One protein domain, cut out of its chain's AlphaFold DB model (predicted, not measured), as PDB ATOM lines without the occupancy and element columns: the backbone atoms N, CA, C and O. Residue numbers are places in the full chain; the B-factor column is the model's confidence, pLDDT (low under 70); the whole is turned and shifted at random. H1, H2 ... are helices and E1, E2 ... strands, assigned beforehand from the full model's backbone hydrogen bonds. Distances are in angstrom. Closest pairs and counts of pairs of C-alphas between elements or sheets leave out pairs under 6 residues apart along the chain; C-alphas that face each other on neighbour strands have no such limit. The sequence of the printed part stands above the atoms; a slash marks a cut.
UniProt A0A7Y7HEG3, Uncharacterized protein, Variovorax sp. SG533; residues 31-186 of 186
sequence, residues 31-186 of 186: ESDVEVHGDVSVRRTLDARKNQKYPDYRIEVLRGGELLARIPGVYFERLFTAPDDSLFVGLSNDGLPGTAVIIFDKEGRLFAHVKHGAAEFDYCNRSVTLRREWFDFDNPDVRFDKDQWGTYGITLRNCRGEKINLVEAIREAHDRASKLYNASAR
ATOM      1  N   GLU A  31     -40.890  -0.692  -0.790       96.62
ATOM      2  CA  GLU A  31     -40.305  -1.577   0.203       96.62
ATOM      3  C   GLU A  31     -41.354  -1.842   1.271       96.62
ATOM      4  O   GLU A  31     -42.050  -0.932   1.729       96.62
ATOM      5  N   SER A  32     -41.509  -3.111   1.629       96.75
ATOM      6  CA  SER A  32     -42.427  -3.520   2.674       96.75
ATOM      7  C   SER A  32     -41.771  -4.572   3.537       96.75
ATOM      8  O   SER A  32     -41.249  -5.557   3.023       96.75
ATOM      9  N   ASP A  33     -41.888  -4.380   4.839       97.38
ATOM     10  CA  ASP A  33     -41.448  -5.335   5.839       97.38
ATOM     11  C   ASP A  33     -42.633  -5.716   6.730       97.38
ATOM     12  O   ASP A  33     -43.516  -4.886   6.975       97.38
ATOM     13  N   VAL A  34     -42.704  -6.983   7.138       97.94
ATOM     14  CA  VAL A  34     -43.808  -7.522   7.939       97.94
ATOM     15  C   VAL A  34     -43.236  -8.260   9.136       97.94
ATOM     16  O   VAL A  34     -42.554  -9.269   8.976       97.94
ATOM     17  N   GLU A  35     -43.602  -7.800  10.328       97.62
ATOM     18  CA  GLU A  35     -43.330  -8.489  11.587       97.62
ATOM     19  C   GLU A  35     -44.624  -9.120  12.114       97.62
ATOM     20  O   GLU A  35     -45.701  -8.526  12.011       97.62
ATOM     21  N   VAL A  36     -44.536 -10.342  12.648       97.06
ATOM     22  CA  VAL A  36     -45.689 -11.116  13.137       97.06
ATOM     23  C   VAL A  36     -45.491 -11.448  14.612       97.06
ATOM     24  O   VAL A  36     -44.458 -11.998  14.989       97.06
ATOM     25  N   HIS A  37     -46.505 -11.151  15.423       95.88
ATOM     26  CA  HIS A  37     -46.546 -11.384  16.865       95.88
ATOM     27  C   HIS A  37     -47.927 -11.927  17.247       95.88
ATOM     28  O   HIS A  37     -48.934 -11.225  17.130       95.88
ATOM     29  N   GLY A  38     -47.991 -13.199  17.641       93.38
ATOM     30  CA  GLY A  38     -49.266 -13.870  17.889       93.38
ATOM     31  C   GLY A  38     -50.153 -13.883  16.638       93.38
ATOM     32  O   GLY A  38     -49.747 -14.372  15.584       93.38
ATOM     33  N   ASP A  39     -51.368 -13.345  16.755       95.38
ATOM     34  CA  ASP A  39     -52.315 -13.175  15.644       95.38
ATOM     35  C   ASP A  39     -52.234 -11.795  14.966       95.38
ATOM     36  O   ASP A  39     -52.973 -11.539  14.008       95.38
ATOM     37  N   VAL A  40     -51.337 -10.924  15.440       97.81
ATOM     38  CA  VAL A  40     -51.106  -9.575  14.925       97.81
ATOM     39  C   VAL A  40     -49.946  -9.588  13.935       97.81
ATOM     40  O   VAL A  40     -48.892 -10.175  14.172       97.81
ATOM     41  N   SER A  41     -50.114  -8.886  12.820       98.06
ATOM     42  CA  SER A  41     -49.018  -8.560  11.910       98.06
ATOM     43  C   SER A  41     -48.938  -7.058  11.707       98.06
ATOM     44  O   SER A  41     -49.955  -6.380  11.543       98.06
ATOM     45  N   VAL A  42     -47.717  -6.541  11.727       98.38
ATOM     46  CA  VAL A  42     -47.428  -5.128  11.524       98.38
ATOM     47  C   VAL A  42     -46.628  -5.003  10.244       98.38
ATOM     48  O   VAL A  42     -45.494  -5.467  10.152       98.38
ATOM     49  N   ARG A  43     -47.235  -4.382   9.235       98.50
ATOM     50  CA  ARG A  43     -46.577  -4.096   7.964       98.50
ATOM     51  C   ARG A  43     -46.090  -2.663   7.954       98.50
ATOM     52  O   ARG A  43     -46.887  -1.740   8.087       98.50
ATOM     53  N   ARG A  44     -44.801  -2.470   7.717       98.31
ATOM     54  CA  ARG A  44     -44.205  -1.167   7.422       98.31
ATOM     55  C   ARG A  44     -44.038  -1.039   5.920       98.31
ATOM     56  O   ARG A  44     -43.615  -1.990   5.271       98.31
ATOM     57  N   THR A  45     -44.371   0.114   5.354       98.31
ATOM     58  CA  THR A  45     -44.197   0.368   3.922       98.31
ATOM     59  C   THR A  45     -43.554   1.723   3.677       98.31
ATOM     60  O   THR A  45     -43.981   2.726   4.251       98.31
ATOM     61  N   LEU A  46     -42.580   1.734   2.770       96.88
ATOM     62  CA  LEU A  46     -41.976   2.910   2.153       96.88
ATOM     63  C   LEU A  46     -42.275   2.851   0.647       96.88
ATOM     64  O   LEU A  46     -41.872   1.909  -0.031       96.88
ATOM     65  N   ASP A  47     -43.000   3.838   0.115       97.62
ATOM     66  CA  ASP A  47     -43.287   3.960  -1.321       97.62
ATOM     67  C   ASP A  47     -42.624   5.217  -1.898       97.62
ATOM     68  O   ASP A  47     -43.094   6.343  -1.722       97.62
ATOM     69  N   ALA A  48     -41.514   5.012  -2.603       96.25
ATOM     70  CA  ALA A  48     -40.703   6.061  -3.213       96.25
ATOM     71  C   ALA A  48     -40.995   6.266  -4.708       96.25
ATOM     72  O   ALA A  48     -40.343   7.084  -5.359       96.25
ATOM     73  N   ARG A  49     -41.993   5.574  -5.280       96.31
ATOM     74  CA  ARG A  49     -42.295   5.651  -6.724       96.31
ATOM     75  C   ARG A  49     -42.779   7.027  -7.171       96.31
ATOM     76  O   ARG A  49     -42.534   7.420  -8.305       96.31
ATOM     77  N   LYS A  50     -43.503   7.739  -6.300       95.31
ATOM     78  CA  LYS A  50     -44.047   9.078  -6.589       95.31
ATOM     79  C   LYS A  50     -43.100  10.203  -6.186       95.31
ATOM     80  O   LYS A  50     -43.080  11.240  -6.839       95.31
ATOM     81  N   ASN A  51     -42.353  10.016  -5.100       92.81
ATOM     82  CA  ASN A  51     -41.470  11.033  -4.546       92.81
ATOM     83  C   ASN A  51     -40.235  10.381  -3.917       92.81
ATOM     84  O   ASN A  51     -40.272   9.895  -2.792       92.81
ATOM     85  N   GLN A  52     -39.122  10.411  -4.646       92.00
ATOM     86  CA  GLN A  52     -37.858   9.822  -4.203       92.00
ATOM     87  C   GLN A  52     -37.159  10.636  -3.107       92.00
ATOM     88  O   GLN A  52     -36.215  10.142  -2.506       92.00
ATOM     89  N   LYS A  53     -37.590  11.873  -2.834       88.81
ATOM     90  CA  LYS A  53     -36.990  12.716  -1.790       88.81
ATOM     91  C   LYS A  53     -37.741  12.603  -0.462       88.81
ATOM     92  O   LYS A  53     -37.125  12.607   0.599       88.81
ATOM     93  N   TYR A  54     -39.065  12.497  -0.535       89.19
ATOM     94  CA  TYR A  54     -39.962  12.335   0.608       89.19
ATOM     95  C   TYR A  54     -40.973  11.232   0.282       89.19
ATOM     96  O   TYR A  54     -42.076  11.546  -0.174       89.19
ATOM     97  N   PRO A  55     -40.584   9.956   0.430       93.56
ATOM     98  CA  PRO A  55     -41.450   8.847   0.067       93.56
ATOM     99  C   PRO A  55     -42.648   8.750   1.012       93.56
ATOM    100  O   PRO A  55     -42.650   9.291   2.121       93.56
ATOM    101  N   ASP A  56     -43.678   8.040   0.563       96.56
ATOM    102  CA  ASP A  56     -44.866   7.795   1.367       96.56
ATOM    103  C   ASP A  56     -44.572   6.670   2.366       96.56
ATOM    104  O   ASP A  56     -44.425   5.505   1.989       96.56
ATOM    105  N   TYR A  57     -44.516   7.018   3.649       97.31
ATOM    106  CA  TYR A  57     -44.372   6.059   4.742       97.31
ATOM    107  C   TYR A  57     -45.730   5.698   5.328       97.31
ATOM    108  O   TYR A  57     -46.598   6.563   5.485       97.31
ATOM    109  N   ARG A  58     -45.919   4.438   5.701       98.12
ATOM    110  CA  ARG A  58     -47.085   4.011   6.478       98.12
ATOM    111  C   ARG A  58     -46.797   2.749   7.267       98.12
ATOM    112  O   ARG A  58     -45.957   1.941   6.871       98.12
ATOM    113  N   ILE A  59     -47.600   2.549   8.303       98.31
ATOM    114  CA  ILE A  59     -47.746   1.248   8.949       98.31
ATOM    115  C   ILE A  59     -49.182   0.743   8.820       98.31
ATOM    116  O   ILE A  59     -50.132   1.531   8.776       98.31
ATOM    117  N   GLU A  60     -49.341  -0.570   8.748       98.62
ATOM    118  CA  GLU A  60     -50.620  -1.270   8.754       98.62
ATOM    119  C   GLU A  60     -50.601  -2.311   9.873       98.62
ATOM    120  O   GLU A  60     -49.661  -3.098   9.960       98.62
ATOM    121  N   VAL A  61     -51.631  -2.314  10.715       98.44
ATOM    122  CA  VAL A  61     -51.831  -3.318  11.765       98.44
ATOM    123  C   VAL A  61     -52.954  -4.231  11.310       98.44
ATOM    124  O   VAL A  61     -54.058  -3.760  11.020       98.44
ATOM    125  N   LEU A  62     -52.664  -5.525  11.217       98.38
ATOM    126  CA  LEU A  62     -53.623  -6.541  10.816       98.38
ATOM    127  C   LEU A  62     -53.754  -7.601  11.908       98.38
ATOM    128  O   LEU A  62     -52.750  -7.963  12.515       98.38
ATOM    129  N   ARG A  63     -54.954  -8.154  12.097       96.31
ATOM    130  CA  ARG A  63     -55.190  -9.321  12.961       96.31
ATOM    131  C   ARG A  63     -55.914 -10.405  12.185       96.31
ATOM    132  O   ARG A  63     -56.935 -10.130  11.566       96.31
ATOM    133  N   GLY A  64     -55.381 -11.626  12.178       93.50
ATOM    134  CA  GLY A  64     -55.985 -12.729  11.415       93.50
ATOM    135  C   GLY A  64     -56.157 -12.426   9.916       93.50
ATOM    136  O   GLY A  64     -57.054 -12.961   9.275       93.50
ATOM    137  N   GLY A  65     -55.327 -11.532   9.363       93.75
ATOM    138  CA  GLY A  65     -55.414 -11.057   7.977       93.75
ATOM    139  C   GLY A  65     -56.366  -9.878   7.740       93.75
ATOM    140  O   GLY A  65     -56.327  -9.291   6.660       93.75
ATOM    141  N   GLU A  66     -57.173  -9.481   8.726       97.56
ATOM    142  CA  GLU A  66     -58.034  -8.299   8.644       97.56
ATOM    143  C   GLU A  66     -57.239  -7.028   8.955       97.56
ATOM    144  O   GLU A  66     -56.538  -6.957   9.962       97.56
ATOM    145  N   LEU A  67     -57.351  -6.010   8.098       98.19
ATOM    146  CA  LEU A  67     -56.746  -4.701   8.332       98.19
ATOM    147  C   LEU A  67     -57.520  -3.955   9.426       98.19
ATOM    148  O   LEU A  67     -58.639  -3.511   9.184       98.19
ATOM    149  N   LEU A  68     -56.897  -3.756  10.587       98.19
ATOM    150  CA  LEU A  68     -57.497  -3.036  11.713       98.19
ATOM    151  C   LEU A  68     -57.147  -1.546  11.702       98.19
ATOM    152  O   LEU A  68     -58.001  -0.700  11.963       98.19
ATOM    153  N   ALA A  69     -55.901  -1.210  11.361       98.12
ATOM    154  CA  ALA A  69     -55.446   0.172  11.302       98.12
ATOM    155  C   ALA A  69     -54.468   0.406  10.151       98.12
ATOM    156  O   ALA A  69     -53.629  -0.437   9.836       98.12
ATOM    157  N   ARG A  70     -54.538   1.602   9.562       98.19
ATOM    158  CA  ARG A  70     -53.551   2.126   8.614       98.19
ATOM    159  C   ARG A  70     -53.155   3.526   9.056       98.19
ATOM    160  O   ARG A  70     -53.993   4.424   9.074       98.19
ATOM    161  N   ILE A  71     -51.879   3.714   9.374       97.56
ATOM    162  CA  ILE A  71     -51.365   4.958   9.945       97.56
ATOM    163  C   ILE A  71     -50.355   5.566   8.956       97.56
ATOM    164  O   ILE A  71     -49.247   5.040   8.804       97.56
ATOM    165  N   PRO A  72     -50.730   6.635   8.229       97.19
ATOM    166  CA  PRO A  72     -49.854   7.282   7.257       97.19
ATOM    167  C   PRO A  72     -48.801   8.169   7.933       97.19
ATOM    168  O   PRO A  72     -49.012   8.701   9.020       97.19
ATOM    169  N   GLY A  73     -47.671   8.378   7.257       95.88
ATOM    170  CA  GLY A  73     -46.590   9.255   7.715       95.88
ATOM    171  C   GLY A  73     -45.788   8.703   8.897       95.88
ATOM    172  O   GLY A  73     -45.132   9.474   9.601       95.88
ATOM    173  N   VAL A  74     -45.856   7.390   9.127       96.75
ATOM    174  CA  VAL A  74     -45.188   6.694  10.231       96.75
ATOM    175  C   VAL A  74     -44.315   5.572   9.697       96.75
ATOM    176  O   VAL A  74     -44.708   4.847   8.786       96.75
ATOM    177  N   TYR A  75     -43.135   5.441  10.293       96.56
ATOM    178  CA  TYR A  75     -42.193   4.354  10.075       96.56
ATOM    179  C   TYR A  75     -41.325   4.207  11.325       96.56
ATOM    180  O   TYR A  75     -41.179   5.169  12.073       96.56
ATOM    181  N   PHE A  76     -40.762   3.032  11.558       97.38
ATOM    182  CA  PHE A  76     -39.818   2.785  12.645       97.38
ATOM    183  C   PHE A  76     -38.900   1.635  12.246       97.38
ATOM    184  O   PHE A  76     -39.290   0.772  11.457       97.38
ATOM    185  N   GLU A  77     -37.693   1.600  12.799       96.88
ATOM    186  CA  GLU A  77     -36.698   0.587  12.443       96.88
ATOM    187  C   GLU A  77     -36.862  -0.710  13.245       96.88
ATOM    188  O   GLU A  77     -36.607  -1.789  12.713       96.88
ATOM    189  N   ARG A  78     -37.323  -0.644  14.502       97.75
ATOM    190  CA  ARG A  78     -37.474  -1.828  15.371       97.75
ATOM    191  C   ARG A  78     -38.841  -1.857  16.044       97.75
ATOM    192  O   ARG A  78     -39.264  -0.838  16.589       97.75
ATOM    193  N   LEU A  79     -39.493  -3.018  16.019       98.44
ATOM    194  CA  LEU A  79     -40.718  -3.299  16.761       98.44
ATOM    195  C   LEU A  79     -40.406  -4.134  18.004       98.44
ATOM    196  O   LEU A  79     -39.605  -5.064  17.963       98.44
ATOM    197  N   PHE A  80     -41.078  -3.819  19.104       98.25
ATOM    198  CA  PHE A  80     -41.069  -4.614  20.324       98.25
ATOM    199  C   PHE A  80     -42.504  -4.833  20.787       98.25
ATOM    200  O   PHE A  80     -43.343  -3.946  20.638       98.25
ATOM    201  N   THR A  81     -42.774  -5.998  21.366       97.69
ATOM    202  CA  THR A  81     -44.102  -6.379  21.859       97.69
ATOM    203  C   THR A  81     -44.037  -6.735  23.339       97.69
ATOM    204  O   THR A  81     -43.038  -7.286  23.818       97.69
ATOM    205  N   ALA A  82     -45.103  -6.417  24.065       97.25
ATOM    206  CA  ALA A  82     -45.316  -6.935  25.404       97.25
ATOM    207  C   ALA A  82     -45.472  -8.471  25.374       97.25
ATOM    208  O   ALA A  82     -45.958  -9.012  24.384       97.25
ATOM    209  N   PRO A  83     -45.133  -9.198  26.457       95.12
ATOM    210  CA  PRO A  83     -45.207 -10.664  26.483       95.12
ATOM    211  C   PRO A  83     -46.579 -11.279  26.169       95.12
ATOM    212  O   PRO A  83     -46.649 -12.461  25.848       95.12
ATOM    213  N   ASP A  84     -47.664 -10.514  26.319       94.31
ATOM    214  CA  ASP A  84     -49.038 -10.936  26.026       94.31
ATOM    215  C   ASP A  84     -49.586 -10.361  24.705       94.31
ATOM    216  O   ASP A  84     -50.795 -10.410  24.472       94.31
ATOM    217  N   ASP A  85     -48.713  -9.786  23.870       95.19
ATOM    218  CA  ASP A  85     -49.029  -9.141  22.590       95.19
ATOM    219  C   ASP A  85     -50.111  -8.050  22.678       95.19
ATOM    220  O   ASP A  85     -50.746  -7.692  21.688       95.19
ATOM    221  N   SER A  86     -50.350  -7.490  23.870       94.94
ATOM    222  CA  SER A  86     -51.363  -6.445  24.060       94.94
ATOM    223  C   SER A  86     -50.882  -5.046  23.665       94.94
ATOM    224  O   SER A  86     -51.710  -4.181  23.373       94.94
ATOM    225  N   LEU A  87     -49.565  -4.827  23.636       97.44
ATOM    226  CA  LEU A  87     -48.936  -3.526  23.435       97.44
ATOM    227  C   LEU A  87     -47.688  -3.649  22.559       97.44
ATOM    228  O   LEU A  87     -46.840  -4.507  22.793       97.44
ATOM    229  N   PHE A  88     -47.552  -2.731  21.610       98.31
ATOM    230  CA  PHE A  88     -46.468  -2.665  20.642       98.31
ATOM    231  C   PHE A  88     -45.751  -1.323  20.737       98.31
ATOM    232  O   PHE A  88     -46.385  -0.278  20.907       98.31
ATOM    233  N   VAL A  89     -44.428  -1.350  20.595       98.62
ATOM    234  CA  VAL A  89     -43.558  -0.174  20.635       98.62
ATOM    235  C   VAL A  89     -42.655  -0.189  19.410       98.62
ATOM    236  O   VAL A  89     -41.796  -1.056  19.277       98.62
ATOM    237  N   GLY A  90     -42.843   0.780  18.520       98.50
ATOM    238  CA  GLY A  90     -41.928   1.047  17.416       98.50
ATOM    239  C   GLY A  90     -40.920   2.124  17.808       98.50
ATOM    240  O   GLY A  90     -41.324   3.197  18.263       98.50
ATOM    241  N   LEU A  91     -39.627   1.855  17.620       98.62
ATOM    242  CA  LEU A  91     -38.529   2.784  17.905       98.62
ATOM    243  C   LEU A  91     -37.722   3.087  16.638       98.62
ATOM    244  O   LEU A  91     -37.472   2.193  15.822       98.62
ATOM    245  N   SER A  92     -37.291   4.340  16.493       97.94
ATOM    246  CA  SER A  92     -36.404   4.762  15.406       97.94
ATOM    247  C   SER A  92     -35.366   5.780  15.866       97.94
ATOM    248  O   SER A  92     -35.648   6.644  16.694       97.94
ATOM    249  N   ASN A  93     -34.164   5.644  15.316       97.44
ATOM    250  CA  ASN A  93     -33.087   6.621  15.296       97.44
ATOM    251  C   ASN A  93     -33.040   7.366  13.943       97.44
ATOM    252  O   ASN A  93     -32.133   8.175  13.726       97.44
ATOM    253  N   ASP A  94     -33.991   7.113  13.039       93.50
ATOM    254  CA  ASP A  94     -34.073   7.742  11.722       93.50
ATOM    255  C   ASP A  94     -34.886   9.045  11.716       93.50
ATOM    256  O   ASP A  94     -36.029   9.152  12.166       93.50
ATOM    257  N   GLY A  95     -34.302  10.076  11.110       89.88
ATOM    258  CA  GLY A  95     -34.906  11.399  10.975       89.88
ATOM    259  C   GLY A  95     -35.979  11.518   9.886       89.88
ATOM    260  O   GLY A  95     -36.658  12.544   9.836       89.88
ATOM    261  N   LEU A  96     -36.173  10.492   9.048       91.06
ATOM    262  CA  LEU A  96     -37.211  10.419   8.012       91.06
ATOM    263  C   LEU A  96     -37.986   9.094   8.142       91.06
ATOM    264  O   LEU A  96     -37.357   8.044   8.108       91.06
ATOM    265  N   PRO A  97     -39.325   9.112   8.317       93.00
ATOM    266  CA  PRO A  97     -40.228  10.272   8.356       93.00
ATOM    267  C   PRO A  97     -40.157  11.065   9.673       93.00
ATOM    268  O   PRO A  97     -40.972  11.960   9.909       93.00
ATOM    269  N   GLY A  98     -39.208  10.729  10.549       94.12
ATOM    270  CA  GLY A  98     -38.946  11.438  11.796       94.12
ATOM    271  C   GLY A  98     -39.765  10.935  12.975       94.12
ATOM    272  O   GLY A  98     -39.856  11.642  13.971       94.12
ATOM    273  N   THR A  99     -40.374   9.752  12.875       97.44
ATOM    274  CA  THR A  99     -40.978   9.074  14.030       97.44
ATOM    275  C   THR A  99     -39.856   8.559  14.926       97.44
ATOM    276  O   THR A  99     -39.045   7.769  14.472       97.44
ATOM    277  N   ALA A 100     -39.823   8.999  16.181       98.00
ATOM    278  CA  ALA A 100     -38.888   8.503  17.188       98.00
ATOM    279  C   ALA A 100     -39.487   7.316  17.951       98.00
ATOM    280  O   ALA A 100     -38.831   6.299  18.166       98.00
ATOM    281  N   VAL A 101     -40.758   7.462  18.345       98.62
ATOM    282  CA  VAL A 101     -41.507   6.473  19.121       98.62
ATOM    283  C   VAL A 101     -42.933   6.389  18.595       98.62
ATOM    284  O   VAL A 101     -43.579   7.412  18.352       98.62
ATOM    285  N   ILE A 102     -43.452   5.175  18.482       98.50
ATOM    286  CA  ILE A 102     -44.881   4.909  18.354       98.50
ATOM    287  C   ILE A 102     -45.280   3.808  19.336       98.50
ATOM    288  O   ILE A 102     -44.565   2.823  19.481       98.50
ATOM    289  N   ILE A 103     -46.415   3.980  20.011       98.38
ATOM    290  CA  ILE A 103     -46.985   2.986  20.927       98.38
ATOM    291  C   ILE A 103     -48.431   2.741  20.513       98.38
ATOM    292  O   ILE A 103     -49.197   3.699  20.374       98.38
ATOM    293  N   PHE A 104     -48.802   1.480  20.316       98.19
ATOM    294  CA  PHE A 104     -50.142   1.084  19.888       98.19
ATOM    295  C   PHE A 104     -50.527  -0.280  20.455       98.19
ATOM    296  O   PHE A 104     -49.657  -1.062  20.825       98.19
ATOM    297  N   ASP A 105     -51.823  -0.566  20.559       97.31
ATOM    298  CA  ASP A 105     -52.280  -1.910  20.927       97.31
ATOM    299  C   ASP A 105     -52.451  -2.821  19.713       97.31
ATOM    300  O   ASP A 105     -52.349  -2.426  18.552       97.31
ATOM    301  N   LYS A 106     -52.786  -4.072  20.007       96.62
ATOM    302  CA  LYS A 106     -53.124  -5.096  19.029       96.62
ATOM    303  C   LYS A 106     -54.281  -4.733  18.083       96.62
ATOM    304  O   LYS A 106     -54.420  -5.401  17.061       96.62
ATOM    305  N   GLU A 107     -55.146  -3.765  18.405       96.81
ATOM    306  CA  GLU A 107     -56.187  -3.257  17.491       96.81
ATOM    307  C   GLU A 107     -55.684  -2.109  16.598       96.81
ATOM    308  O   GLU A 107     -56.419  -1.604  15.750       96.81
ATOM    309  N   GLY A 108     -54.435  -1.680  16.778       96.81
ATOM    310  CA  GLY A 108     -53.857  -0.532  16.095       96.81
ATOM    311  C   GLY A 108     -54.314   0.814  16.661       96.81
ATOM    312  O   GLY A 108     -54.129   1.839  16.000       96.81
ATOM    313  N   ARG A 109     -54.891   0.852  17.872       97.62
ATOM    314  CA  ARG A 109     -55.187   2.119  18.555       97.62
ATOM    315  C   ARG A 109     -53.882   2.723  19.059       97.62
ATOM    316  O   ARG A 109     -53.118   2.074  19.768       97.62
ATOM    317  N   LEU A 110     -53.635   3.975  18.685       97.38
ATOM    318  CA  LEU A 110     -52.439   4.718  19.070       97.38
ATOM    319  C   LEU A 110     -52.544   5.228  20.512       97.38
ATOM    320  O   LEU A 110     -53.491   5.937  20.847       97.38
ATOM    321  N   PHE A 111     -51.525   4.954  21.324       96.38
ATOM    322  CA  PHE A 111     -51.319   5.591  22.629       96.38
ATOM    323  C   PHE A 111     -50.325   6.747  22.552       96.38
ATOM    324  O   PHE A 111     -50.484   7.748  23.245       96.38
ATOM    325  N   ALA A 112     -49.298   6.622  21.708       96.69
ATOM    326  CA  ALA A 112     -48.301   7.666  21.518       96.69
ATOM    327  C   ALA A 112     -47.751   7.656  20.091       96.69
ATOM    328  O   ALA A 112     -47.511   6.599  19.512       96.69
ATOM    329  N   HIS A 113     -47.487   8.848  19.555       97.62
ATOM    330  CA  HIS A 113     -46.684   9.054  18.352       97.62
ATOM    331  C   HIS A 113     -45.799  10.279  18.561       97.62
ATOM    332  O   HIS A 113     -46.280  11.409  18.586       97.62
ATOM    333  N   VAL A 114     -44.503  10.050  18.738       97.81
ATOM    334  CA  VAL A 114     -43.522  11.090  19.049       97.81
ATOM    335  C   VAL A 114     -42.566  11.231  17.879       97.81
ATOM    336  O   VAL A 114     -42.029  10.240  17.382       97.81
ATOM    337  N   LYS A 115     -42.338  12.470  17.440       96.69
ATOM    338  CA  LYS A 115     -41.432  12.784  16.331       96.69
ATOM    339  C   LYS A 115     -40.152  13.453  16.821       96.69
ATOM    340  O   LYS A 115     -40.224  14.355  17.651       96.69
ATOM    341  N   HIS A 116     -39.013  13.127  16.213       93.62
ATOM    342  CA  HIS A 116     -37.715  13.769  16.468       93.62
ATOM    343  C   HIS A 116     -37.718  15.293  16.272       93.62
ATOM    344  O   HIS A 116     -36.883  15.986  16.841       93.62
ATOM    345  N   GLY A 117     -38.617  15.823  15.434       85.62
ATOM    346  CA  GLY A 117     -38.769  17.268  15.221       85.62
ATOM    347  C   GLY A 117     -39.676  17.970  16.238       85.62
ATOM    348  O   GLY A 117     -39.659  19.193  16.308       85.62
ATOM    349  N   ALA A 118     -40.469  17.216  17.005       89.31
ATOM    350  CA  ALA A 118     -41.398  17.740  18.011       89.31
ATOM    351  C   ALA A 118     -40.930  17.472  19.454       89.31
ATOM    352  O   ALA A 118     -41.422  18.098  20.392       89.31
ATOM    353  N   ALA A 119     -39.990  16.543  19.630       93.00
ATOM    354  CA  ALA A 119     -39.378  16.190  20.899       93.00
ATOM    355  C   ALA A 119     -37.853  16.121  20.735       93.00
ATOM    356  O   ALA A 119     -37.343  15.548  19.772       93.00
ATOM    357  N   GLU A 120     -37.123  16.694  21.688       94.94
ATOM    358  CA  GLU A 120     -35.662  16.722  21.695       94.94
ATOM    359  C   GLU A 120     -35.145  15.641  22.654       94.94
ATOM    360  O   GLU A 120     -34.986  15.871  23.856       94.94
ATOM    361  N   PHE A 121     -34.935  14.425  22.147       96.19
ATOM    362  CA  PHE A 121     -34.306  13.354  22.926       96.19
ATOM    363  C   PHE A 121     -32.827  13.669  23.208       96.19
ATOM    364  O   PHE A 121     -32.232  14.517  22.545       96.19
ATOM    365  N   ASP A 122     -32.234  13.009  24.205       94.62
ATOM    366  CA  ASP A 122     -30.791  13.115  24.455       94.62
ATOM    367  C   ASP A 122     -30.023  12.314  23.394       94.62
ATOM    368  O   ASP A 122     -29.803  11.112  23.530       94.62
ATOM    369  N   TYR A 123     -29.694  12.978  22.286       95.31
ATOM    370  CA  TYR A 123     -29.046  12.344  21.147       95.31
ATOM    371  C   TYR A 123     -27.536  12.157  21.377       95.31
ATOM    372  O   TYR A 123     -26.818  13.115  21.669       95.31
ATOM    373  N   CYS A 124     -27.024  10.947  21.148       95.19
ATOM    374  CA  CYS A 124     -25.585  10.666  21.102       95.19
ATOM    375  C   CYS A 124     -24.959  11.088  19.771       95.19
ATOM    376  O   CYS A 124     -23.832  11.578  19.740       95.19
ATOM    377  N   ASN A 125     -25.704  10.929  18.675       92.06
ATOM    378  CA  ASN A 125     -25.304  11.355  17.343       92.06
ATOM    379  C   ASN A 125     -26.504  11.953  16.603       92.06
ATOM    380  O   ASN A 125     -27.585  11.357  16.542       92.06
ATOM    381  N   ARG A 126     -26.318  13.143  16.024       90.06
ATOM    382  CA  ARG A 126     -27.373  13.892  15.345       90.06
ATOM    383  C   ARG A 126     -26.867  14.479  14.035       90.06
ATOM    384  O   ARG A 126     -26.006  15.354  14.030       90.06
ATOM    385  N   SER A 127     -27.495  14.072  12.937       85.69
ATOM    386  CA  SER A 127     -27.434  14.796  11.669       85.69
ATOM    387  C   SER A 127     -28.744  15.543  11.412       85.69
ATOM    388  O   SER A 127     -29.769  15.298  12.054       85.69
ATOM    389  N   VAL A 128     -28.717  16.508  10.490       73.44
ATOM    390  CA  VAL A 128     -29.868  17.392  10.228       73.44
ATOM    391  C   VAL A 128     -31.087  16.607   9.735       73.44
ATOM    392  O   VAL A 128     -32.219  16.945  10.078       73.44
ATOM    393  N   THR A 129     -30.884  15.542   8.962       69.06
ATOM    394  CA  THR A 129     -31.973  14.844   8.262       69.06
ATOM    395  C   THR A 129     -32.047  13.355   8.555       69.06
ATOM    396  O   THR A 129     -33.158  12.854   8.660       69.06
ATOM    397  N   LEU A 130     -30.929  12.658   8.763       83.31
ATOM    398  CA  LEU A 130     -30.914  11.190   8.702       83.31
ATOM    399  C   LEU A 130     -30.788  10.519  10.066       83.31
ATOM    400  O   LEU A 130     -31.612   9.682  10.389       83.31
ATOM    401  N   ARG A 131     -29.816  10.914  10.891       91.50
ATOM    402  CA  ARG A 131     -29.503  10.214  12.143       91.50
ATOM    403  C   ARG A 131     -29.941  11.036  13.347       91.50
ATOM    404  O   ARG A 131     -29.653  12.231  13.415       91.50
ATOM    405  N   ARG A 132     -30.642  10.398  14.278       94.69
ATOM    406  CA  ARG A 132     -31.156  10.915  15.553       94.69
ATOM    407  C   ARG A 132     -30.976   9.845  16.620       94.69
ATOM    408  O   ARG A 132     -31.942   9.324  17.155       94.69
ATOM    409  N   GLU A 133     -29.738   9.467  16.886       96.88
ATOM    410  CA  GLU A 133     -29.433   8.338  17.757       96.88
ATOM    411  C   GLU A 133     -29.709   8.673  19.224       96.88
ATOM    412  O   GLU A 133     -28.952   9.433  19.817       96.88
ATOM    413  N   TRP A 134     -30.790   8.135  19.793       97.81
ATOM    414  CA  TRP A 134     -31.192   8.350  21.194       97.81
ATOM    415  C   TRP A 134     -31.315   7.050  21.997       97.81
ATOM    416  O   TRP A 134     -31.210   7.069  23.224       97.81
ATOM    417  N   PHE A 135     -31.488   5.913  21.322       98.50
ATOM    418  CA  PHE A 135     -31.453   4.592  21.943       98.50
ATOM    419  C   PHE A 135     -30.378   3.700  21.325       98.50
ATOM    420  O   PHE A 135     -29.958   3.925  20.187       98.50
ATOM    421  N   ASP A 136     -29.932   2.704  22.091       98.19
ATOM    422  CA  ASP A 136     -28.975   1.703  21.624       98.19
ATOM    423  C   ASP A 136     -29.668   0.784  20.610       98.19
ATOM    424  O   ASP A 136     -30.476  -0.071  20.968       98.19
ATOM    425  N   PHE A 137     -29.399   1.004  19.324       97.44
ATOM    426  CA  PHE A 137     -30.036   0.249  18.248       97.44
ATOM    427  C   PHE A 137     -29.629  -1.228  18.242       97.44
ATOM    428  O   PHE A 137     -30.433  -2.105  17.902       97.44
ATOM    429  N   ASP A 138     -28.379  -1.506  18.598       97.12
ATOM    430  CA  ASP A 138     -27.802  -2.840  18.511       97.12
ATOM    431  C   ASP A 138     -28.232  -3.685  19.712       97.12
ATOM    432  O   ASP A 138     -28.612  -4.846  19.545       97.12
ATOM    433  N   ASN A 139     -28.273  -3.085  20.907       97.75
ATOM    434  CA  ASN A 139     -28.705  -3.737  22.140       97.75
ATOM    435  C   ASN A 139     -29.726  -2.904  22.947       97.75
ATOM    436  O   ASN A 139     -29.431  -2.438  24.053       97.75
ATOM    437  N   PRO A 140     -30.967  -2.767  22.451       97.50
ATOM    438  CA  PRO A 140     -31.956  -1.858  23.024       97.50
ATOM    439  C   PRO A 140     -32.513  -2.304  24.384       97.50
ATOM    440  O   PRO A 140     -33.129  -1.485  25.057       97.50
ATOM    441  N   ASP A 141     -32.323  -3.569  24.796       97.88
ATOM    442  CA  ASP A 141     -32.767  -4.139  26.091       97.88
ATOM    443  C   ASP A 141     -34.190  -3.694  26.497       97.88
ATOM    444  O   ASP A 141     -34.428  -3.276  27.632       97.88
ATOM    445  N   VAL A 142     -35.129  -3.720  25.538       98.38
ATOM    446  CA  VAL A 142     -36.512  -3.281  25.766       98.38
ATOM    447  C   VAL A 142     -37.221  -4.272  26.680       98.38
ATOM    448  O   VAL A 142     -37.252  -5.471  26.398       98.38
ATOM    449  N   ARG A 143     -37.817  -3.772  27.764       98.12
ATOM    450  CA  ARG A 143     -38.570  -4.578  28.730       98.12
ATOM    451  C   ARG A 143     -39.921  -3.964  29.041       98.12
ATOM    452  O   ARG A 143     -40.059  -2.742  29.114       98.12
ATOM    453  N   PHE A 144     -40.874  -4.855  29.275       97.94
ATOM    454  CA  PHE A 144     -42.258  -4.556  29.600       97.94
ATOM    455  C   PHE A 144     -42.558  -5.105  30.992       97.94
ATOM    456  O   PHE A 144     -42.712  -6.313  31.166       97.94
ATOM    457  N   ASP A 145     -42.645  -4.216  31.975       94.75
ATOM    458  CA  ASP A 145     -42.886  -4.572  33.372       94.75
ATOM    459  C   ASP A 145     -44.285  -4.080  33.769       94.75
ATOM    460  O   ASP A 145     -44.584  -2.897  33.617       94.75
ATOM    461  N   LYS A 146     -45.163  -4.967  34.253       93.50
ATOM    462  CA  LYS A 146     -46.493  -4.559  34.741       93.50
ATOM    463  C   LYS A 146     -46.378  -3.924  36.123       93.50
ATOM    464  O   LYS A 146     -45.705  -4.460  37.001       93.50
ATOM    465  N   ASP A 147     -47.074  -2.813  36.326       89.38
ATOM    466  CA  ASP A 147     -47.299  -2.258  37.655       89.38
ATOM    467  C   ASP A 147     -48.388  -3.032  38.424       89.38
ATOM    468  O   ASP A 147     -48.991  -3.988  37.927       89.38
ATOM    469  N   GLN A 148     -48.655  -2.612  39.663       89.56
ATOM    470  CA  GLN A 148     -49.672  -3.223  40.531       89.56
ATOM    471  C   GLN A 148     -51.109  -3.136  39.983       89.56
ATOM    472  O   GLN A 148     -51.992  -3.832  40.477       89.56
ATOM    473  N   TRP A 149     -51.349  -2.296  38.972       89.75
ATOM    474  CA  TRP A 149     -52.638  -2.135  38.300       89.75
ATOM    475  C   TRP A 149     -52.687  -2.864  36.949       89.75
ATOM    476  O   TRP A 149     -53.691  -2.790  36.246       89.75
ATOM    477  N   GLY A 150     -51.623  -3.591  36.592       87.44
ATOM    478  CA  GLY A 150     -51.519  -4.338  35.342       87.44
ATOM    479  C   GLY A 150     -51.138  -3.488  34.130       87.44
ATOM    480  O   GLY A 150     -51.186  -4.000  33.011       87.44
ATOM    481  N   THR A 151     -50.742  -2.227  34.324       89.19
ATOM    482  CA  THR A 151     -50.297  -1.343  33.241       89.19
ATOM    483  C   THR A 151     -48.827  -1.593  32.943       89.19
ATOM    484  O   THR A 151     -48.009  -1.691  33.854       89.19
ATOM    485  N   TYR A 152     -48.473  -1.689  31.663       93.44
ATOM    486  CA  TYR A 152     -47.083  -1.862  31.255       93.44
ATOM    487  C   TYR A 152     -46.284  -0.560  31.388       93.44
ATOM    488  O   TYR A 152     -46.549   0.425  30.701       93.44
ATOM    489  N   GLY A 153     -45.244  -0.593  32.217       95.88
ATOM    490  CA  GLY A 153     -44.086   0.281  32.102       95.88
ATOM    491  C   GLY A 153     -43.130  -0.249  31.033       95.88
ATOM    492  O   GLY A 153     -42.933  -1.457  30.909       95.88
ATOM    493  N   ILE A 154     -42.530   0.661  30.262       98.19
ATOM    494  CA  ILE A 154     -41.576   0.319  29.201       98.19
ATOM    495  C   ILE A 154     -40.215   0.896  29.575       98.19
ATOM    496  O   ILE A 154     -40.086   2.104  29.800       98.19
ATOM    497  N   THR A 155     -39.200   0.039  29.630       98.56
ATOM    498  CA  THR A 155     -37.804   0.456  29.806       98.56
ATOM    499  C   THR A 155     -36.964   0.017  28.619       98.56
ATOM    500  O   THR A 155     -37.305  -0.957  27.954       98.56
ATOM    501  N   LEU A 156     -35.893   0.753  28.337       98.69
ATOM    502  CA  LEU A 156     -34.949   0.455  27.263       98.69
ATOM    503  C   LEU A 156     -33.553   0.988  27.602       98.69
ATOM    504  O   LEU A 156     -33.391   1.772  28.539       98.69
ATOM    505  N   ARG A 157     -32.557   0.590  26.816       98.75
ATOM    506  CA  ARG A 157     -31.197   1.127  26.848       98.75
ATOM    507  C   ARG A 157     -31.089   2.352  25.940       98.75
ATOM    508  O   ARG A 157     -31.354   2.269  24.740       98.75
ATOM    509  N   ASN A 158     -30.694   3.494  26.498       98.31
ATOM    510  CA  ASN A 158     -30.396   4.685  25.706       98.31
ATOM    511  C   ASN A 158     -29.064   4.525  24.946       98.31
ATOM    512  O   ASN A 158     -28.281   3.617  25.221       98.31
ATOM    513  N   CYS A 159     -28.766   5.427  24.011       97.62
ATOM    514  CA  CYS A 159     -27.539   5.359  23.208       97.62
ATOM    515  C   CYS A 159     -26.233   5.542  24.017       97.62
ATOM    516  O   CYS A 159     -25.142   5.364  23.477       97.62
ATOM    517  N   ARG A 160     -26.323   5.897  25.308       97.31
ATOM    518  CA  ARG A 160     -25.194   5.987  26.249       97.31
ATOM    519  C   ARG A 160     -25.015   4.708  27.077       97.31
ATOM    520  O   ARG A 160     -24.107   4.636  27.900       97.31
ATOM    521  N   GLY A 161     -25.862   3.701  26.866       97.75
ATOM    522  CA  GLY A 161     -25.825   2.427  27.578       97.75
ATOM    523  C   GLY A 161     -26.624   2.398  28.885       97.75
ATOM    524  O   GLY A 161     -26.605   1.376  29.573       97.75
ATOM    525  N   GLU A 162     -27.342   3.467  29.228       98.12
ATOM    526  CA  GLU A 162     -28.109   3.596  30.471       98.12
ATOM    527  C   GLU A 162     -29.521   3.025  30.308       98.12
ATOM    528  O   GLU A 162     -30.149   3.172  29.259       98.12
ATOM    529  N   LYS A 163     -30.057   2.402  31.363       98.31
ATOM    530  CA  LYS A 163     -31.458   1.966  31.392       98.31
ATOM    531  C   LYS A 163     -32.358   3.163  31.706       98.31
ATOM    532  O   LYS A 163     -32.217   3.767  32.765       98.31
ATOM    533  N   ILE A 164     -33.321   3.443  30.833       98.25
ATOM    534  CA  ILE A 164     -34.273   4.556  30.956       98.25
ATOM    535  C   ILE A 164     -35.725   4.069  30.909       98.25
ATOM    536  O   ILE A 164     -36.023   3.024  30.326       98.25
ATOM    537  N   ASN A 165     -36.641   4.835  31.507       97.94
ATOM    538  CA  ASN A 165     -38.085   4.669  31.323       97.94
ATOM    539  C   ASN A 165     -38.537   5.444  30.074       97.94
ATOM    540  O   ASN A 165     -38.242   6.631  29.940       97.94
ATOM    541  N   LEU A 166     -39.262   4.791  29.166       98.00
ATOM    542  CA  LEU A 166     -39.645   5.384  27.883       98.00
ATOM    543  C   LEU A 166     -40.598   6.577  28.037       98.00
ATOM    544  O   LEU A 166     -40.432   7.588  27.358       98.00
ATOM    545  N   VAL A 167     -41.592   6.474  28.921       96.06
ATOM    546  CA  VAL A 167     -42.593   7.536  29.127       96.06
ATOM    547  C   VAL A 167     -41.931   8.777  29.717       96.06
ATOM    548  O   VAL A 167     -42.191   9.895  29.270       96.06
ATOM    549  N   GLU A 168     -41.030   8.583  30.678       96.94
ATOM    550  CA  GLU A 168     -40.240   9.675  31.237       96.94
ATOM    551  C   GLU A 168     -39.320  10.307  30.188       96.94
ATOM    552  O   GLU A 168     -39.324  11.527  30.040       96.94
ATOM    553  N   ALA A 169     -38.624   9.500  29.383       97.62
ATOM    554  CA  ALA A 169     -37.766  10.002  28.314       97.62
ATOM    555  C   ALA A 169     -38.539  10.842  27.279       97.62
ATOM    556  O   ALA A 169     -38.044  11.882  26.839       97.62
ATOM    557  N   ILE A 170     -39.765  10.436  26.925       97.62
ATOM    558  CA  ILE A 170     -40.666  11.209  26.053       97.62
ATOM    559  C   ILE A 170     -41.037  12.546  26.703       97.62
ATOM    560  O   ILE A 170     -40.936  13.592  26.057       97.62
ATOM    561  N   ARG A 171     -41.447  12.530  27.978       97.56
ATOM    562  CA  ARG A 171     -41.796  13.748  28.726       97.56
ATOM    563  C   ARG A 171     -40.626  14.726  28.747       97.56
ATOM    564  O   ARG A 171     -40.778  15.883  28.363       97.56
ATOM    565  N   GLU A 172     -39.444  14.255  29.131       97.62
ATOM    566  CA  GLU A 172     -38.243  15.084  29.167       97.62
ATOM    567  C   GLU A 172     -37.853  15.620  27.788       97.62
ATOM    568  O   GLU A 172     -37.371  16.749  27.677       97.62
ATOM    569  N   ALA A 173     -38.061  14.836  26.727       97.12
ATOM    570  CA  ALA A 173     -37.772  15.271  25.370       97.12
ATOM    571  C   ALA A 173     -38.675  16.432  24.931       97.12
ATOM    572  O   ALA A 173     -38.205  17.381  24.293       97.12
ATOM    573  N   HIS A 174     -39.950  16.414  25.319       96.94
ATOM    574  CA  HIS A 174     -40.854  17.545  25.110       96.94
ATOM    575  C   HIS A 174     -40.490  18.759  25.975       96.94
ATOM    576  O   HIS A 174     -40.516  19.891  25.480       96.94
ATOM    577  N   ASP A 175     -40.080  18.544  27.227       96.88
ATOM    578  CA  ASP A 175     -39.619  19.622  28.109       96.88
ATOM    579  C   ASP A 175     -38.366  20.311  27.539       96.88
ATOM    580  O   ASP A 175     -38.276  21.544  27.526       96.88
ATOM    581  N   ARG A 176     -37.403  19.535  27.019       95.69
ATOM    582  CA  ARG A 176     -36.203  20.057  26.340       95.69
ATOM    583  C   ARG A 176     -36.562  20.844  25.081       95.69
ATOM    584  O   ARG A 176     -36.094  21.972  24.934       95.69
ATOM    585  N   ALA A 177     -37.427  20.305  24.220       94.12
ATOM    586  CA  ALA A 177     -37.872  20.995  23.007       94.12
ATOM    587  C   ALA A 177     -38.549  22.340  23.327       94.12
ATOM    588  O   ALA A 177     -38.239  23.361  22.711       94.12
ATOM    589  N   SER A 178     -39.405  22.365  24.352       93.75
ATOM    590  CA  SER A 178     -40.100  23.578  24.800       93.75
ATOM    591  C   SER A 178     -39.128  24.644  25.315       93.75
ATOM    592  O   SER A 178     -39.271  25.828  25.007       93.75
ATOM    593  N   LYS A 179     -38.099  24.241  26.072       93.50
ATOM    594  CA  LYS A 179     -37.048  25.155  26.550       93.50
ATOM    595  C   LYS A 179     -36.237  25.746  25.397       93.50
ATOM    596  O   LYS A 179     -35.984  26.947  25.409       93.50
ATOM    597  N   LEU A 180     -35.863  24.930  24.409       89.69
ATOM    598  CA  LEU A 180     -35.119  25.389  23.233       89.69
ATOM    599  C   LEU A 180     -35.925  26.397  22.409       89.69
ATOM    600  O   LEU A 180     -35.391  27.439  22.041       89.69
ATOM    601  N   TYR A 181     -37.212  26.126  22.186       87.31
ATOM    602  CA  TYR A 181     -38.106  27.046  21.481       87.31
ATOM    603  C   TYR A 181     -38.240  28.396  22.203       87.31
ATOM    604  O   TYR A 181     -38.145  29.456  21.591       87.31
ATOM    605  N   ASN A 182     -38.406  28.378  23.527       86.94
ATOM    606  CA  ASN A 182     -38.526  29.610  24.308       86.94
ATOM    607  C   ASN A 182     -37.210  30.399  24.395       86.94
ATOM    608  O   ASN A 182     -37.242  31.616  24.580       86.94
ATOM    609  N   ALA A 183     -36.063  29.724  24.290       85.00
ATOM    610  CA  ALA A 183     -34.754  30.367  24.265       85.00
ATOM    611  C   ALA A 183     -34.447  31.017  22.907       85.00
ATOM    612  O   ALA A 183     -33.830  32.074  22.890       85.00
ATOM    613  N   SER A 184     -34.892  30.428  21.790       78.19
ATOM    614  CA  SER A 184     -34.695  30.996  20.446       78.19
ATOM    615  C   SER A 184     -35.655  32.139  20.106       78.19
ATOM    616  O   SER A 184     -35.424  32.862  19.141       78.19
ATOM    617  N   ALA A 185     -36.733  32.299  20.877       72.00
ATOM    618  CA  ALA A 185     -37.702  33.384  20.734       72.00
ATOM    619  C   ALA A 185     -37.304  34.683  21.468       72.00
ATOM    620  O   ALA A 185     -38.063  35.653  21.433       72.00
ATOM    621  N   ARG A 186     -36.159  34.695  22.162       58.31
ATOM    622  CA  ARG A 186     -35.584  35.865  22.844       58.31
ATOM    623  C   ARG A 186     -34.393  36.399  22.067       58.31
ATOM    624  O   ARG A 186     -34.227  37.635  22.083       58.31
TER     625      ARG A 186
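Overview. This is residues 31 to 186 of the 186 residues of an uncharacterized protein of Variovorax sp. SG533 (UniProt A0A7Y7HEG3). Three antiparallel sheets are stacked one beyond the next, loosely and only partly face to face: a twisted sheet of E1 to E4, a flatter sheet of E5 to E8 in the middle, and a small sheet of E9 to E11 beyond it. The helix H1 begins beside the second and third sheets and runs outward, and residues 181 to 186 at its far end stick out. The printed part has 156 residues, with eleven named strands followed by one named helix, and its class is mixed, helices and strands. The sheets' orders are E1 E2 E3 E4, E5 E6 E7 E8 and E9 E10 E11. The whole is compact, with a radius of gyration of the C-alphas of 16.0 A and spans of 53 by 49 by 28 A.

Along the chain. E1, residues 31 to 37, begins at C-alpha 31 (-40.305, -1.577, 0.203) and is 20.3 A long. E2, residues 40 to 47, measures 22.5 A, E3, residues 56 to 63, 23.1 A, and E4, residues 66 to 72, 17.7 A. E5 is residues 78 to 81, E6 residues 87 to 91, E7 residues 99 to 105, 17.2 A long, and E8 residues 110 to 115. E9 is residues 143 to 146, E10 residues 152 to 157, 16.8 A long, and E11 residues 163 to 165. H1, residues 166 to 184, is 27.1 A long and ends at C-alpha 184 (-34.695, 30.996, 20.446).

Arrangement. Each sheet is a meander, each strand the antiparallel neighbour of the one before. N 35 and O 42 of E1 and E2 are 3.0 A apart, N 43 and O 60 of E2 and E3 2.8 A, and N 61 and O 69 of E3 and E4 2.9 A, within hydrogen-bond range. So are N 80 and O 89 of E5 and E6, 2.9 A, N 90 and O 102 of E6 and E7, 2.8 A, and N 103 and O 112 of E7 and E8, 2.9 A. The closest C-alphas of E1 and E5 are those of His 37 and Thr 81, 7.5 A apart. E6 and E10 are only just apart, at 8.2 A. E10 pairs in a staggered way, with E9 over residues 152 to 155, N 145 and O 153 at 3.0 A, and with E11 over 155 to 157, N 164 and O 156 at 2.8 A. H1 only grazes the sheet E9 E10 E11, Ile 154 and Leu 166 being the closest C-alphas of E10 and H1 at 5.6 A. It only grazes the sheet E5 E6 E7 E8 too, with residues 166 to 174, and is not on the sheet E1 E2 E3 E4. In H1 every O i to N i+4 pair is within hydrogen-bond range.

Size, cuts and confidence. The two C-alphas farthest apart, those of Gly 64 and Arg 186, are 53.9 A apart. The printed part has no cut. The link from E8 to E9, residues 116 to 142, is long, and in it residues 125 to 126 pair antiparallel with 132 to 133. The mean pLDDT of the printed part is 94.9, and residues 129 and 186 are under 70.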